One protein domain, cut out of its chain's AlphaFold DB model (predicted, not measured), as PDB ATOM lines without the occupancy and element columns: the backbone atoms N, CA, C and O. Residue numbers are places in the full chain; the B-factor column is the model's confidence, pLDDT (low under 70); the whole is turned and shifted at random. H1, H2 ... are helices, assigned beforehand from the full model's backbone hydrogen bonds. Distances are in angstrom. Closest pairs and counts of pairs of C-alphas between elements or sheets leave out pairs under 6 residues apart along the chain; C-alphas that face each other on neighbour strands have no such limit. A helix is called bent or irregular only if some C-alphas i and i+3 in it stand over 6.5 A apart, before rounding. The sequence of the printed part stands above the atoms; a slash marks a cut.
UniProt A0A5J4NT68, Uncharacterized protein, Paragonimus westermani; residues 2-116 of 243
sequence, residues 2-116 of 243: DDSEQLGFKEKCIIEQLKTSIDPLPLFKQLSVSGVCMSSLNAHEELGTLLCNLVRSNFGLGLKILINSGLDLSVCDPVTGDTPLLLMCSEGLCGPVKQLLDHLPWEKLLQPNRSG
ATOM      1  N   ASP A   2     316.139 179.563 241.994       65.38
ATOM      2  CA  ASP A   2     316.496 180.932 241.615       65.38
ATOM      3  C   ASP A   2     316.079 181.204 240.158       65.38
ATOM      4  O   ASP A   2     316.106 180.293 239.325       65.38
ATOM      5  N   ASP A   3     315.653 182.427 239.838       63.66
ATOM      6  CA  ASP A   3     315.137 182.774 238.499       63.66
ATOM      7  C   ASP A   3     316.212 182.583 237.406       63.66
ATOM      8  O   ASP A   3     315.903 182.305 236.244       63.66
ATOM      9  N   SER A   4     317.488 182.643 237.804       62.91
ATOM     10  CA  SER A   4     318.667 182.364 236.979       62.91
ATOM     11  C   SER A   4     318.786 180.882 236.567       62.91
ATOM     12  O   SER A   4     319.080 180.582 235.407       62.91
ATOM     13  N   GLU A   5     318.483 179.942 237.471       65.75
ATOM     14  CA  GLU A   5     318.518 178.495 237.202       65.75
ATOM     15  C   GLU A   5     317.389 178.067 236.256       65.75
ATOM     16  O   GLU A   5     317.577 177.204 235.393       65.75
ATOM     17  N   GLN A   6     316.212 178.689 236.380       69.00
ATOM     18  CA  GLN A   6     315.074 178.408 235.500       69.00
ATOM     19  C   GLN A   6     315.314 178.910 234.070       69.00
ATOM     20  O   GLN A   6     314.925 178.239 233.107       69.00
ATOM     21  N   LEU A   7     315.981 180.060 233.920       70.56
ATOM     22  CA  LEU A   7     316.332 180.614 232.613       70.56
ATOM     23  C   LEU A   7     317.336 179.714 231.877       70.56
ATOM     24  O   LEU A   7     317.074 179.318 230.739       70.56
ATOM     25  N   GLY A   8     318.413 179.296 232.552       76.25
ATOM     26  CA  GLY A   8     319.414 178.398 231.966       76.25
ATOM     27  C   GLY A   8     318.836 177.037 231.553       76.25
ATOM     28  O   GLY A   8     319.187 176.497 230.502       76.25
ATOM     29  N   PHE A   9     317.878 176.500 232.317       83.31
ATOM     30  CA  PHE A   9     317.190 175.254 231.959       83.31
ATOM     31  C   PHE A   9     316.370 175.383 230.664       83.31
ATOM     32  O   PHE A   9     316.375 174.479 229.822       83.31
ATOM     33  N   LYS A  10     315.686 176.517 230.475       85.75
ATOM     34  CA  LYS A  10     314.883 176.781 229.273       85.75
ATOM     35  C   LYS A  10     315.756 176.911 228.023       85.75
ATOM     36  O   LYS A  10     315.420 176.338 226.987       85.75
ATOM     37  N   GLU A  11     316.874 177.624 228.119       88.19
ATOM     38  CA  GLU A  11     317.822 177.824 227.012       88.19
ATOM     39  C   GLU A  11     318.456 176.507 226.568       88.19
ATOM     40  O   GLU A  11     318.478 176.196 225.375       88.19
ATOM     41  N   LYS A  12     318.857 175.677 227.536       88.94
ATOM     42  CA  LYS A  12     319.359 174.328 227.276       88.94
ATOM     43  C   LYS A  12     318.334 173.461 226.544       88.94
ATOM     44  O   LYS A  12     318.680 172.772 225.588       88.94
ATOM     45  N   CYS A  13     317.064 173.512 226.955       90.12
ATOM     46  CA  CYS A  13     315.995 172.762 226.295       90.12
ATOM     47  C   CYS A  13     315.813 173.191 224.829       90.12
ATOM     48  O   CYS A  13     315.704 172.338 223.950       90.12
ATOM     49  N   ILE A  14     315.850 174.499 224.553       90.62
ATOM     50  CA  ILE A  14     315.761 175.040 223.189       90.62
ATOM     51  C   ILE A  14     316.943 174.571 222.331       90.62
ATOM     52  O   ILE A  14     316.747 174.141 221.192       90.62
ATOM     53  N   ILE A  15     318.166 174.626 222.864       90.62
ATOM     54  CA  ILE A  15     319.370 174.205 222.137       90.62
ATOM     55  C   ILE A  15     319.322 172.712 221.810       90.62
ATOM     56  O   ILE A  15     319.572 172.335 220.665       90.62
ATOM     57  N   GLU A  16     318.931 171.866 222.762       90.19
ATOM     58  CA  GLU A  16     318.779 170.426 222.528       90.19
ATOM     59  C   GLU A  16     317.688 170.112 221.495       90.19
ATOM     60  O   GLU A  16     317.890 169.277 220.609       90.19
ATOM     61  N   GLN A  17     316.561 170.828 221.525       90.94
ATOM     62  CA  GLN A  17     315.520 170.701 220.500       90.94
ATOM     63  C   GLN A  17     316.038 171.074 219.105       90.94
ATOM     64  O   GLN A  17     315.764 170.375 218.131       90.94
ATOM     65  N   LEU A  18     316.818 172.152 218.993       90.38
ATOM     66  CA  LEU A  18     317.402 172.570 217.718       90.38
ATOM     67  C   LEU A  18     318.483 171.598 217.224       90.38
ATOM     68  O   LEU A  18     318.561 171.358 216.022       90.38
ATOM     69  N   LYS A  19     319.287 171.013 218.120       87.88
ATOM     70  CA  LYS A  19     320.325 170.022 217.775       87.88
ATOM     71  C   LYS A  19     319.739 168.698 217.287       87.88
ATOM     72  O   LYS A  19     320.323 168.067 216.412       87.88
ATOM     73  N   THR A  20     318.618 168.271 217.865       87.81
ATOM     74  CA  THR A  20     317.972 166.983 217.552       87.81
ATOM     75  C   THR A  20     316.960 167.066 216.409       87.81
ATOM     76  O   THR A  20     316.547 166.032 215.883       87.81
ATOM     77  N   SER A  21     316.570 168.274 215.995       88.62
ATOM     78  CA  SER A  21     315.654 168.476 214.873       88.62
ATOM     79  C   SER A  21     316.277 168.059 213.538       88.62
ATOM     80  O   SER A  21     317.412 168.415 213.227       88.62
ATOM     81  N   ILE A  22     315.487 167.367 212.714       83.31
ATOM     82  CA  ILE A  22     315.840 167.019 211.328       83.31
ATOM     83  C   ILE A  22     315.967 168.294 210.482       83.31
ATOM     84  O   ILE A  22     316.921 168.444 209.725       83.31
ATOM     85  N   ASP A  23     315.033 169.231 210.678       83.62
ATOM     86  CA  ASP A  23     314.981 170.524 209.998       83.62
ATOM     87  C   ASP A  23     315.059 171.652 211.038       83.62
ATOM     88  O   ASP A  23     314.041 172.169 211.521       83.62
ATOM     89  N   PRO A  24     316.272 172.054 211.442       86.00
ATOM     90  CA  PRO A  24     316.441 172.930 212.593       86.00
ATOM     91  C   PRO A  24     316.086 174.394 212.290       86.00
ATOM     92  O   PRO A  24     315.710 175.127 213.196       86.00
ATOM     93  N   LEU A  25     316.117 174.836 211.027       86.50
ATOM     94  CA  LEU A  25     315.785 176.222 210.657       86.50
ATOM     95  C   LEU A  25     314.286 176.550 210.628       86.50
ATOM     96  O   LEU A  25     313.916 177.622 211.109       86.50
ATOM     97  N   PRO A  26     313.398 175.687 210.101       88.94
ATOM     98  CA  PRO A  26     311.961 175.856 210.287       88.94
ATOM     99  C   PRO A  26     311.570 175.898 211.765       88.94
ATOM    100  O   PRO A  26     310.835 176.803 212.163       88.94
ATOM    101  N   LEU A  27     312.119 174.991 212.581       89.31
ATOM    102  CA  LEU A  27     311.898 174.985 214.028       89.31
ATOM    103  C   LEU A  27     312.399 176.284 214.670       89.31
ATOM    104  O   LEU A  27     311.670 176.934 215.414       89.31
ATOM    105  N   PHE A  28     313.606 176.721 214.313       89.81
ATOM    106  CA  PHE A  28     314.161 177.998 214.751       89.81
ATOM    107  C   PHE A  28     313.229 179.173 214.425       89.81
ATOM    108  O   PHE A  28     312.958 180.024 215.272       89.81
ATOM    109  N   LYS A  29     312.687 179.207 213.203       88.31
ATOM    110  CA  LYS A  29     311.745 180.245 212.772       88.31
ATOM    111  C   LYS A  29     310.435 180.185 213.560       88.31
ATOM    112  O   LYS A  29     309.907 181.233 213.914       88.31
ATOM    113  N   GLN A  30     309.922 178.991 213.854       90.12
ATOM    114  CA  GLN A  30     308.732 178.817 214.692       90.12
ATOM    115  C   GLN A  30     308.961 179.323 216.118       90.12
ATOM    116  O   GLN A  30     308.111 180.039 216.639       90.12
ATOM    117  N   LEU A  31     310.113 179.011 216.719       88.31
ATOM    118  CA  LEU A  31     310.490 179.495 218.052       88.31
ATOM    119  C   LEU A  31     310.627 181.022 218.084       88.31
ATOM    120  O   LEU A  31     310.142 181.680 218.999       88.31
ATOM    121  N   SER A  32     311.221 181.606 217.043       86.94
ATOM    122  CA  SER A  32     311.301 183.061 216.910       86.94
ATOM    123  C   SER A  32     309.910 183.707 216.796       86.94
ATOM    124  O   SER A  32     309.643 184.714 217.449       86.94
ATOM    125  N   VAL A  33     308.989 183.109 216.028       88.12
ATOM    126  CA  VAL A  33     307.603 183.599 215.876       88.12
ATOM    127  C   VAL A  33     306.775 183.409 217.150       88.12
ATOM    128  O   VAL A  33     305.909 184.234 217.432       88.12
ATOM    129  N   SER A  34     307.042 182.372 217.948       87.06
ATOM    130  CA  SER A  34     306.348 182.139 219.221       87.06
ATOM    131  C   SER A  34     306.780 183.090 220.346       87.06
ATOM    132  O   SER A  34     306.289 182.975 221.468       87.06
ATOM    133  N   GLY A  35     307.657 184.056 220.050       83.88
ATOM    134  CA  GLY A  35     308.092 185.090 220.986       83.88
ATOM    135  C   GLY A  35     309.307 184.694 221.826       83.88
ATOM    136  O   GLY A  35     309.604 185.361 222.816       83.88
ATOM    137  N   VAL A  36     310.022 183.625 221.459       86.62
ATOM    138  CA  VAL A  36     311.286 183.274 222.117       86.62
ATOM    139  C   VAL A  36     312.360 184.287 221.716       86.62
ATOM    140  O   VAL A  36     312.657 184.483 220.537       86.62
ATOM    141  N   CYS A  37     312.960 184.936 222.715       86.69
ATOM    142  CA  CYS A  37     314.058 185.871 222.513       86.69
ATOM    143  C   CYS A  37     315.356 185.098 222.237       86.69
ATOM    144  O   CYS A  37     316.050 184.688 223.162       86.69
ATOM    145  N   MET A  38     315.681 184.880 220.959       87.56
ATOM    146  CA  MET A  38     316.820 184.034 220.567       87.56
ATOM    147  C   MET A  38     318.171 184.587 221.038       87.56
ATOM    148  O   MET A  38     319.093 183.809 221.257       87.56
ATOM    149  N   SER A  39     318.292 185.900 221.256       90.00
ATOM    150  CA  SER A  39     319.507 186.508 221.808       90.00
ATOM    151  C   SER A  39     319.802 186.085 223.250       90.00
ATOM    152  O   SER A  39     320.931 186.270 223.697       90.00
ATOM    153  N   SER A  40     318.839 185.508 223.985       90.19
ATOM    154  CA  SER A  40     319.112 184.952 225.319       90.19
ATOM    155  C   SER A  40     320.084 183.765 225.241       90.19
ATOM    156  O   SER A  40     320.948 183.607 226.096       90.19
ATOM    157  N   LEU A  41     320.064 183.023 224.125       90.62
ATOM    158  CA  LEU A  41     320.956 181.886 223.877       90.62
ATOM    159  C   LEU A  41     322.436 182.283 223.746       90.62
ATOM    160  O   LEU A  41     323.296 181.406 223.796       90.62
ATOM    161  N   ASN A  42     322.755 183.576 223.594       91.50
ATOM    162  CA  ASN A  42     324.130 184.072 223.443       91.50
ATOM    163  C   ASN A  42     325.028 183.775 224.649       91.50
ATOM    164  O   ASN A  42     326.242 183.689 224.487       91.50
ATOM    165  N   ALA A  43     324.450 183.599 225.838       88.94
ATOM    166  CA  ALA A  43     325.203 183.247 227.039       88.94
ATOM    167  C   ALA A  43     325.495 181.738 227.157       88.94
ATOM    168  O   ALA A  43     326.300 181.334 227.995       88.94
ATOM    169  N   HIS A  44     324.848 180.898 226.344       91.25
ATOM    170  CA  HIS A  44     324.929 179.450 226.488       91.25
ATOM    171  C   HIS A  44     326.188 178.879 225.818       91.25
ATOM    172  O   HIS A  44     326.470 179.146 224.649       91.25
ATOM    173  N   GLU A  45     326.914 178.020 226.535       89.56
ATOM    174  CA  GLU A  45     328.207 177.466 226.095       89.56
ATOM    175  C   GLU A  45     328.128 176.678 224.776       89.56
ATOM    176  O   GLU A  45     329.034 176.722 223.945       89.56
ATOM    177  N   GLU A  46     327.009 175.990 224.547       91.50
ATOM    178  CA  GLU A  46     326.804 175.181 223.341       91.50
ATOM    179  C   GLU A  46     326.374 175.977 222.101       91.50
ATOM    180  O   GLU A  46     326.214 175.391 221.023       91.50
ATOM    181  N   LEU A  47     326.188 177.298 222.209       93.19
ATOM    182  CA  LEU A  47     325.744 178.107 221.076       93.19
ATOM    183  C   LEU A  47     326.705 177.982 219.886       93.19
ATOM    184  O   LEU A  47     326.255 177.843 218.749       93.19
ATOM    185  N   GLY A  48     328.017 177.976 220.142       93.62
ATOM    186  CA  GLY A  48     329.034 177.825 219.100       93.62
ATOM    187  C   GLY A  48     328.840 176.560 218.265       93.62
ATOM    188  O   GLY A  48     328.769 176.629 217.037       93.62
ATOM    189  N   THR A  49     328.660 175.419 218.932       94.75
ATOM    190  CA  THR A  49     328.380 174.127 218.289       94.75
ATOM    191  C   THR A  49     327.085 174.179 217.477       94.75
ATOM    192  O   THR A  49     327.051 173.762 216.317       94.75
ATOM    193  N   LEU A  50     326.010 174.717 218.066       93.75
ATOM    194  CA  LEU A  50     324.706 174.816 217.411       93.75
ATOM    195  C   LEU A  50     324.776 175.669 216.135       93.75
ATOM    196  O   LEU A  50     324.335 175.220 215.075       93.75
ATOM    197  N   LEU A  51     325.344 176.877 216.209       94.31
ATOM    198  CA  LEU A  51     325.424 177.785 215.062       94.31
ATOM    199  C   LEU A  51     326.312 177.223 213.959       94.31
ATOM    200  O   LEU A  51     325.923 177.262 212.791       94.31
ATOM    201  N   CYS A  52     327.462 176.645 214.304       93.81
ATOM    202  CA  CYS A  52     328.328 176.011 213.318       93.81
ATOM    203  C   CYS A  52     327.631 174.834 212.620       93.81
ATOM    204  O   CYS A  52     327.739 174.703 211.401       93.81
ATOM    205  N   ASN A  53     326.846 174.027 213.339       91.69
ATOM    206  CA  ASN A  53     326.066 172.944 212.736       91.69
ATOM    207  C   ASN A  53     324.951 173.454 211.816       91.69
ATOM    208  O   ASN A  53     324.829 172.958 210.698       91.69
ATOM    209  N   LEU A  54     324.197 174.474 212.236       91.69
ATOM    210  CA  LEU A  54     323.162 175.122 211.417       91.69
ATOM    211  C   LEU A  54     323.727 175.717 210.121       91.69
ATOM    212  O   LEU A  54     323.138 175.598 209.047       91.69
ATOM    213  N   VAL A  55     324.874 176.384 210.229       92.38
ATOM    214  CA  VAL A  55     325.558 177.010 209.096       92.38
ATOM    215  C   VAL A  55     326.084 175.948 208.134       92.38
ATOM    216  O   VAL A  55     325.922 176.099 206.921       92.38
ATOM    217  N   ARG A  56     326.659 174.862 208.667       89.06
ATOM    218  CA  ARG A  56     327.191 173.736 207.890       89.06
ATOM    219  C   ARG A  56     326.096 172.966 207.155       89.06
ATOM    220  O   ARG A  56     326.277 172.653 205.986       89.06
ATOM    221  N   SER A  57     324.966 172.683 207.804       87.25
ATOM    222  CA  SER A  57     323.886 171.889 207.203       87.25
ATOM    223  C   SER A  57     323.088 172.646 206.143       87.25
ATOM    224  O   SER A  57     322.571 172.023 205.220       87.25
ATOM    225  N   ASN A  58     323.005 173.978 206.240       86.00
ATOM    226  CA  ASN A  58     322.197 174.784 205.322       86.00
ATOM    227  C   ASN A  58     323.003 175.699 204.383       86.00
ATOM    228  O   ASN A  58     322.434 176.610 203.781       86.00
ATOM    229  N   PHE A  59     324.324 175.523 204.274       81.50
ATOM    230  CA  PHE A  59     325.170 176.301 203.353       81.50
ATOM    231  C   PHE A  59     324.904 177.821 203.423       81.50
ATOM    232  O   PHE A  59     324.802 178.514 202.411       81.50
ATOM    233  N   GLY A  60     324.686 178.346 204.633       78.88
ATOM    234  CA  GLY A  60     324.412 179.769 204.852       78.88
ATOM    235  C   GLY A  60     323.066 180.307 204.336       78.88
ATOM    236  O   GLY A  60     322.817 181.502 204.485       78.88
ATOM    237  N   LEU A  61     322.151 179.495 203.795       85.94
ATOM    238  CA  LEU A  61     320.830 179.978 203.342       85.94
ATOM    239  C   LEU A  61     319.981 180.543 204.501       85.94
ATOM    240  O   LEU A  61     319.144 181.423 204.303       85.94
ATOM    241  N   GLY A  62     320.229 180.079 205.729       87.44
ATOM    242  CA  GLY A  62     319.568 180.545 206.952       87.44
ATOM    243  C   GLY A  62     320.237 181.749 207.615       87.44
ATOM    244  O   GLY A  62     319.720 182.256 208.607       87.44
ATOM    245  N   LEU A  63     321.368 182.227 207.091       91.62
ATOM    246  CA  LEU A  63     322.224 183.184 207.790       91.62
ATOM    247  C   LEU A  63     321.507 184.505 208.098       91.62
ATOM    248  O   LEU A  63     321.610 185.023 209.204       91.62
ATOM    249  N   LYS A  64     320.691 184.998 207.159       90.38
ATOM    250  CA  LYS A  64     319.867 186.199 207.361       90.38
ATOM    251  C   LYS A  64     318.871 186.038 208.516       90.38
ATOM    252  O   LYS A  64     318.629 186.995 209.241       90.38
ATOM    253  N   ILE A  65     318.301 184.844 208.696       90.44
ATOM    254  CA  ILE A  65     317.384 184.553 209.810       90.44
ATOM    255  C   ILE A  65     318.157 184.585 211.129       90.44
ATOM    256  O   ILE A  65     317.707 185.225 212.076       90.44
ATOM    257  N   LEU A  66     319.333 183.952 211.171       92.06
ATOM    258  CA  LEU A  66     320.180 183.910 212.366       92.06
ATOM    259  C   LEU A  66     320.647 185.315 212.780       92.06
ATOM    260  O   LEU A  66     320.479 185.687 213.939       92.06
ATOM    261  N   ILE A  67     321.133 186.119 211.825       91.75
ATOM    262  CA  ILE A  67     321.542 187.519 212.043       91.75
ATOM    263  C   ILE A  67     320.376 188.341 212.601       91.75
ATOM    264  O   ILE A  67     320.508 188.998 213.631       91.75
ATOM    265  N   ASN A  68     319.210 188.277 211.950       90.69
ATOM    266  CA  ASN A  68     318.040 189.061 212.352       90.69
ATOM    267  C   ASN A  68     317.473 188.653 213.718       90.69
ATOM    268  O   ASN A  68     316.690 189.400 214.297       90.69
ATOM    269  N   SER A  69     317.858 187.481 214.226       90.06
ATOM    270  CA  SER A  69     317.413 186.974 215.525       90.06
ATOM    271  C   SER A  69     318.305 187.424 216.684       90.06
ATOM    272  O   SER A  69     318.064 187.028 217.821       90.06
ATOM    273  N   GLY A  70     319.327 188.248 216.419       90.00
ATOM    274  CA  GLY A  70     320.206 188.804 217.453       90.00
ATOM    275  C   GLY A  70     321.189 187.793 218.045       90.00
ATOM    276  O   GLY A  70     321.673 187.990 219.159       90.00
ATOM    277  N   LEU A  71     321.463 186.703 217.328       93.25
ATOM    278  CA  LEU A  71     322.451 185.713 217.740       93.25
ATOM    279  C   LEU A  71     323.874 186.212 217.491       93.25
ATOM    280  O   LEU A  71     324.162 186.789 216.439       93.25
ATOM    281  N   ASP A  72     324.776 185.924 218.425       93.44
ATOM    282  CA  ASP A  72     326.199 186.188 218.250       93.44
ATOM    283  C   ASP A  72     326.826 185.150 217.309       93.44
ATOM    284  O   ASP A  72     327.080 184.007 217.679       93.44
ATOM    285  N   LEU A  73     327.096 185.558 216.069       94.75
ATOM    286  CA  LEU A  73     327.761 184.727 215.058       94.75
ATOM    287  C   LEU A  73     329.294 184.780 215.148       94.75
ATOM    288  O   LEU A  73     329.976 184.181 214.315       94.75
ATOM    289  N   SER A  74     329.843 185.507 216.124       93.06
ATOM    290  CA  SER A  74     331.284 185.630 216.360       93.06
ATOM    291  C   SER A  74     331.867 184.488 217.205       93.06
ATOM    292  O   SER A  74     333.087 184.387 217.385       93.06
ATOM    293  N   VAL A  75     330.988 183.613 217.698       93.56
ATOM    294  CA  VAL A  75     331.323 182.392 218.427       93.56
ATOM    295  C   VAL A  75     332.031 181.371 217.534       93.56
ATOM    296  O   VAL A  75     331.951 181.404 216.301       93.56
ATOM    297  N   CYS A  76     332.715 180.425 218.172       94.00
ATOM    298  CA  CYS A  76     333.301 179.269 217.508       94.00
ATOM    299  C   CYS A  76     332.802 177.969 218.135       94.00
ATOM    300  O   CYS A  76     332.488 177.918 219.323       94.00
ATOM    301  N   ASP A  77     332.796 176.908 217.339       94.94
ATOM    302  CA  ASP A  77     332.630 175.551 217.836       94.94
ATOM    303  C   ASP A  77     333.764 175.234 218.835       94.94
ATOM    304  O   ASP A  77     334.943 175.377 218.487       94.94
ATOM    305  N   PRO A  78     333.458 174.831 220.080       92.44
ATOM    306  CA  PRO A  78     334.474 174.594 221.097       92.44
ATOM    307  C   PRO A  78     335.371 173.396 220.767       92.44
ATOM    308  O   PRO A  78     336.515 173.359 221.218       92.44
ATOM    309  N   VAL A  79     334.905 172.434 219.966       92.75
ATOM    310  CA  VAL A  79     335.643 171.213 219.615       92.75
ATOM    311  C   VAL A  79     336.571 171.447 218.432       92.75
ATOM    312  O   VAL A  79     337.731 171.053 218.508       92.75
ATOM    313  N   THR A  80     336.111 172.095 217.359       92.06
ATOM    314  CA  THR A  80     336.915 172.296 216.136       92.06
ATOM    315  C   THR A  80     337.582 173.669 216.068       92.06
ATOM    316  O   THR A  80     338.607 173.839 215.406       92.06
ATOM    317  N   GLY A  81     337.042 174.656 216.782       92.31
ATOM    318  CA  GLY A  81     337.413 176.064 216.650       92.31
ATOM    319  C   GLY A  81     336.850 176.729 215.391       92.31
ATOM    320  O   GLY A  81     337.226 177.864 215.100       92.31
ATOM    321  N   ASP A  82     335.987 176.054 214.626       94.62
ATOM    322  CA  ASP A  82     335.375 176.645 213.436       94.62
ATOM    323  C   ASP A  82     334.436 177.782 213.830       94.62
ATOM    324  O   ASP A  82     333.661 177.661 214.776       94.62
ATOM    325  N   THR A  83     334.468 178.870 213.070       95.12
ATOM    326  CA  THR A  83     333.481 179.951 213.162       95.12
ATOM    327  C   THR A  83     332.498 179.856 211.993       95.12
ATOM    328  O   THR A  83     332.859 179.327 210.932       95.12
ATOM    329  N   PRO A  84     331.290 180.438 212.107       95.94
ATOM    330  CA  PRO A  84     330.382 180.591 210.972       95.94
ATOM    331  C   PRO A  84     331.059 181.187 209.727       95.94
ATOM    332  O   PRO A  84     330.842 180.706 208.615       95.94
ATOM    333  N   LEU A  85     331.931 182.190 209.904       96.19
ATOM    334  CA  LEU A  85     332.676 182.808 208.801       96.19
ATOM    335  C   LEU A  85     333.629 181.818 208.138       96.19
ATOM    336  O   LEU A  85     333.672 181.738 206.911       96.19
ATOM    337  N   LEU A  86     334.372 181.054 208.939       91.88
ATOM    338  CA  LEU A  86     335.316 180.070 208.431       91.88
ATOM    339  C   LEU A  86     334.606 178.994 207.609       91.88
ATOM    340  O   LEU A  86     335.083 178.686 206.521       91.88
ATOM    341  N   LEU A  87     333.447 178.508 208.064       94.56
ATOM    342  CA  LEU A  87     332.636 177.528 207.332       94.56
ATOM    343  C   LEU A  87     332.136 178.077 205.988       94.56
ATOM    344  O   LEU A  87     332.184 177.396 204.969       94.56
ATOM    345  N   MET A  88     331.692 179.335 205.936       94.62
ATOM    346  CA  MET A  88     331.244 179.932 204.670       94.62
ATOM    347  C   MET A  88     332.401 180.165 203.696       94.62
ATOM    348  O   MET A  88     332.264 179.908 202.495       94.62
ATOM    349  N   CYS A  89     333.557 180.602 204.203       89.50
ATOM    350  CA  CYS A  89     334.776 180.718 203.408       89.50
ATOM    351  C   CYS A  89     335.255 179.346 202.927       89.50
ATOM    352  O   CYS A  89     335.695 179.224 201.783       89.50
ATOM    353  N   SER A  90     335.169 178.317 203.775       87.88
ATOM    354  CA  SER A  90     335.573 176.966 203.411       87.88
ATOM    355  C   SER A  90     334.653 176.383 202.363       87.88
ATOM    356  O   SER A  90     335.174 175.690 201.515       87.88
ATOM    357  N   GLU A  91     333.352 176.674 202.351       89.62
ATOM    358  CA  GLU A  91     332.429 176.194 201.310       89.62
ATOM    359  C   GLU A  91     332.484 177.003 200.005       89.62
ATOM    360  O   GLU A  91     332.066 176.524 198.952       89.62
ATOM    361  N   GLY A  92     333.064 178.203 200.028       83.81
ATOM    362  CA  GLY A  92     333.181 179.057 198.847       83.81
ATOM    363  C   GLY A  92     331.976 179.984 198.615       83.81
ATOM    364  O   GLY A  92     331.717 180.433 197.495       83.81
ATOM    365  N   LEU A  93     331.197 180.267 199.660       90.12
ATOM    366  CA  LEU A  93     329.884 180.905 199.546       90.12
ATOM    367  C   LEU A  93     329.978 182.434 199.612       90.12
ATOM    368  O   LEU A  93     329.886 183.045 200.673       90.12
ATOM    369  N   CYS A  94     330.116 183.078 198.451       90.25
ATOM    370  CA  CYS A  94     330.386 184.519 198.352       90.25
ATOM    371  C   CYS A  94     329.350 185.416 199.060       90.25
ATOM    372  O   CYS A  94     329.721 186.348 199.770       90.25
ATOM    373  N   GLY A  95     328.054 185.163 198.851       92.75
ATOM    374  CA  GLY A  95     326.972 185.966 199.437       92.75
ATOM    375  C   GLY A  95     326.955 185.905 200.971       92.75
ATOM    376  O   GLY A  95     327.095 186.951 201.608       92.75
ATOM    377  N   PRO A  96     326.850 184.702 201.568       93.75
ATOM    378  CA  PRO A  96     326.923 184.512 203.017       93.75
ATOM    379  C   PRO A  96     328.215 185.039 203.653       93.75
ATOM    380  O   PRO A  96     328.151 185.668 204.706       93.75
ATOM    381  N   VAL A  97     329.376 184.867 203.000       94.88
ATOM    382  CA  VAL A  97     330.641 185.453 203.479       94.88
ATOM    383  C   VAL A  97     330.505 186.966 203.622       94.88
ATOM    384  O   VAL A  97     330.761 187.500 204.696       94.88
ATOM    385  N   LYS A  98     330.057 187.670 202.574       93.50
ATOM    386  CA  LYS A  98     329.913 189.133 202.624       93.50
ATOM    387  C   LYS A  98     328.944 189.591 203.708       93.50
ATOM    388  O   LYS A  98     329.223 190.607 204.332       93.50
ATOM    389  N   GLN A  99     327.851 188.854 203.925       94.38
ATOM    390  CA  GLN A  99     326.915 189.137 205.016       94.38
ATOM    391  C   GLN A  99     327.612 189.022 206.375       94.38
ATOM    392  O   GLN A  99     327.533 189.941 207.178       94.38
ATOM    393  N   LEU A 100     328.359 187.944 206.629       95.06
ATOM    394  CA  LEU A 100     329.093 187.808 207.891       95.06
ATOM    395  C   LEU A 100     330.142 188.906 208.087       95.06
ATOM    396  O   LEU A 100     330.251 189.441 209.184       95.06
ATOM    397  N   LEU A 101     330.875 189.292 207.040       92.19
ATOM    398  CA  LEU A 101     331.878 190.361 207.133       92.19
ATOM    399  C   LEU A 101     331.284 191.713 207.571       92.19
ATOM    400  O   LEU A 101     331.966 192.478 208.256       92.19
ATOM    401  N   ASP A 102     330.033 192.000 207.197       92.56
ATOM    402  CA  ASP A 102     329.328 193.227 207.598       92.56
ATOM    403  C   ASP A 102     328.924 193.226 209.075       92.56
ATOM    404  O   ASP A 102     328.922 194.273 209.719       92.56
ATOM    405  N   HIS A 103     328.581 192.054 209.610       91.69
ATOM    406  CA  HIS A 103     327.991 191.920 210.940       91.69
ATOM    407  C   HIS A 103     328.994 191.522 212.025       91.69
ATOM    408  O   HIS A 103     328.735 191.750 213.205       91.69
ATOM    409  N   LEU A 104     330.131 190.933 211.654       92.12
ATOM    410  CA  LEU A 104     331.120 190.468 212.617       92.12
ATOM    411  C   LEU A 104     332.089 191.580 213.044       92.12
ATOM    412  O   LEU A 104     332.479 192.417 212.216       92.12
ATOM    413  N   PRO A 105     332.524 191.570 214.317       85.81
ATOM    414  CA  PRO A 105     333.587 192.444 214.794       85.81
ATOM    415  C   PRO A 105     334.926 192.046 214.152       85.81
ATOM    416  O   PRO A 105     335.162 190.873 213.842       85.81
ATOM    417  N   TRP A 106     335.801 193.026 213.913       77.44
ATOM    418  CA  TRP A 106     337.005 192.830 213.098       77.44
ATOM    419  C   TRP A 106     337.981 191.815 213.712       77.44
ATOM    420  O   TRP A 106     338.634 191.067 212.983       77.44
ATOM    421  N   GLU A 107     338.034 191.730 215.044       76.62
ATOM    422  CA  GLU A 107     338.905 190.841 215.824       76.62
ATOM    423  C   GLU A 107     338.655 189.365 215.499       76.62
ATOM    424  O   GLU A 107     339.523 188.511 215.683       76.62
ATOM    425  N   LYS A 108     337.450 189.060 215.012       82.56
ATOM    426  CA  LYS A 108     336.969 187.705 214.736       82.56
ATOM    427  C   LYS A 108     337.140 187.307 213.274       82.56
ATOM    428  O   LYS A 108     337.043 186.129 212.941       82.56
ATOM    429  N   LEU A 109     337.458 188.261 212.399       80.56
ATOM    430  CA  LEU A 109     337.519 188.050 210.952       80.56
ATOM    431  C   LEU A 109     338.727 187.229 210.486       80.56
ATOM    432  O   LEU A 109     338.703 186.679 209.386       80.56
ATOM    433  N   LEU A 110     339.775 187.138 211.307       75.81
ATOM    434  CA  LEU A 110     340.976 186.342 211.029       75.81
ATOM    435  C   LEU A 110     341.191 185.203 212.031       75.81
ATOM    436  O   LEU A 110     342.252 184.586 212.021       75.81
ATOM    437  N   GLN A 111     340.207 184.914 212.887       76.56
ATOM    438  CA  GLN A 111     340.349 183.883 213.911       76.56
ATOM    439  C   GLN A 111     340.645 182.514 213.262       76.56
ATOM    440  O   GLN A 111     339.852 182.062 212.428       76.56
ATOM    441  N   PRO A 112     341.761 181.848 213.621       76.06
ATOM    442  CA  PRO A 112     342.032 180.500 213.152       76.06
ATOM    443  C   PRO A 112     341.186 179.469 213.907       76.06
ATOM    444  O   PRO A 112     340.915 179.630 215.100       76.06
ATOM    445  N   ASN A 113     340.823 178.378 213.232       81.25
ATOM    446  CA  ASN A 113     340.345 177.175 213.917       81.25
ATOM    447  C   ASN A 113     341.518 176.373 214.514       81.25
ATOM    448  O   ASN A 113     342.690 176.717 214.328       81.25
ATOM    449  N   ARG A 114     341.228 175.254 215.189       84.56
ATOM    450  CA  ARG A 114     342.265 174.414 215.818       84.56
ATOM    451  C   ARG A 114     343.231 173.762 214.822       84.56
ATOM    452  O   ARG A 114     344.312 173.353 215.222       84.56
ATOM    453  N   SER A 115     342.878 173.688 213.536       75.25
ATOM    454  CA  SER A 115     343.779 173.229 212.468       75.25
ATOM    455  C   SER A 115     344.657 174.348 211.879       75.25
ATOM    456  O   SER A 115     345.376 174.127 210.902       75.25
ATOM    457  N   GLY A 116     344.575 175.573 212.414       67.19
ATOM    458  CA  GLY A 116     345.267 176.738 211.857       67.19
ATOM    459  C   GLY A 116     344.677 177.214 210.526       67.19
ATOM    460  O   GLY A 116     345.367 177.847 209.724       67.19
TER     461      GLY A 116
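AT A GLANCE: This is residues 2 to 116 of the 243 residues of an uncharacterized protein of Paragonimus westermani (UniProt A0A5J4NT68). Three pairs of helices are stacked one after another along the longest axis as a short, loosely made solenoid: H1 with H2 at one end, H4 with H5 in the middle, and the hairpin of H6 and H7 at the other end. H1, H4 and H6 form one row, running the same way, and H2, H5 and H7 form a second row, running opposite ways to the first; short H3 is near H1 and crosswise to it. The printed part has 115 residues with seven named helices, H1 to H7 in order along the chain, and no named strand; the class is all helix. The whole is compact, with a radius of gyration of the C-alphas of 13.9 A, yet elongated in outline, spanning 41 by 26 by 24 A.

IN THESE COORDINATES: H1, the longest helix, covers residues 3 to 20, from C-alpha 3 at (315.137, 182.774, 238.499) to C-alpha 20 at (317.972, 166.983, 217.552), 26.4 A. H4 is residues 47 to 57, 15.3 A, and H6 is residues 84 to 91, 10.8 A. H2 is residues 24 to 33, 14.2 A, H5 is residues 63 to 68, 8.5 A, and H7 is residues 94 to 103, 14.8 A, ending with C-alpha 103 at (327.991, 191.920, 210.940). H3, residues 38 to 43, 10.6 A, is only just irregular: C-alphas 40 and 43 are 6.6 A apart.

HOW THE PARTS SIT: H1 touches H4 with residues 15 to 19 alone, at a shallow tilt of 19 degrees, the same way; the closest C-alphas, of Lys 19 and Leu 50, are 6.5 A apart. H1 and H2 only just touch, with 3 pairs of C-alphas within 8 A, and only at the corner by their link; the closest are Leu 18 and Pro 24, 5.2 A. H3 is close to H1 but not clearly touching, the closest C-alphas being Glu 11 and Leu 41, 6.0 A. H4 touches H6, closest at the C-alphas of Cys 52 and Pro 84, 5.5 A. H6 and H7 form a helical hairpin at a shallow tilt of 16 degrees, closest at the C-alphas of Met 88 and Val 97, 5.7 A. H5 and H7 only just touch, with 3 pairs of C-alphas within 8 A, closest at Leu 63 and Pro 96, 6.8 A. H2 and H5 are close but not clearly touching, with the C-alphas of Lys 29 and Ile 65 at 7.7 A. H1, H2, H4, H5, H6 and H7 have every O i to N i+4 pair within hydrogen-bond range; H3 has 0 of 2, and 2 of 3 O i to N i+3 pairs.

THE WHOLE: The two C-alphas farthest apart are those of Asp 2 and Gly 92, 45.9 A. The printed part has no cut. The link from H5 to H6, residues 69 to 83, is long, and residues 104 to 116 hold no named element. Mean pLDDT of the printed part is 87.7, with residues 2 to 6 and residue 116 under 70.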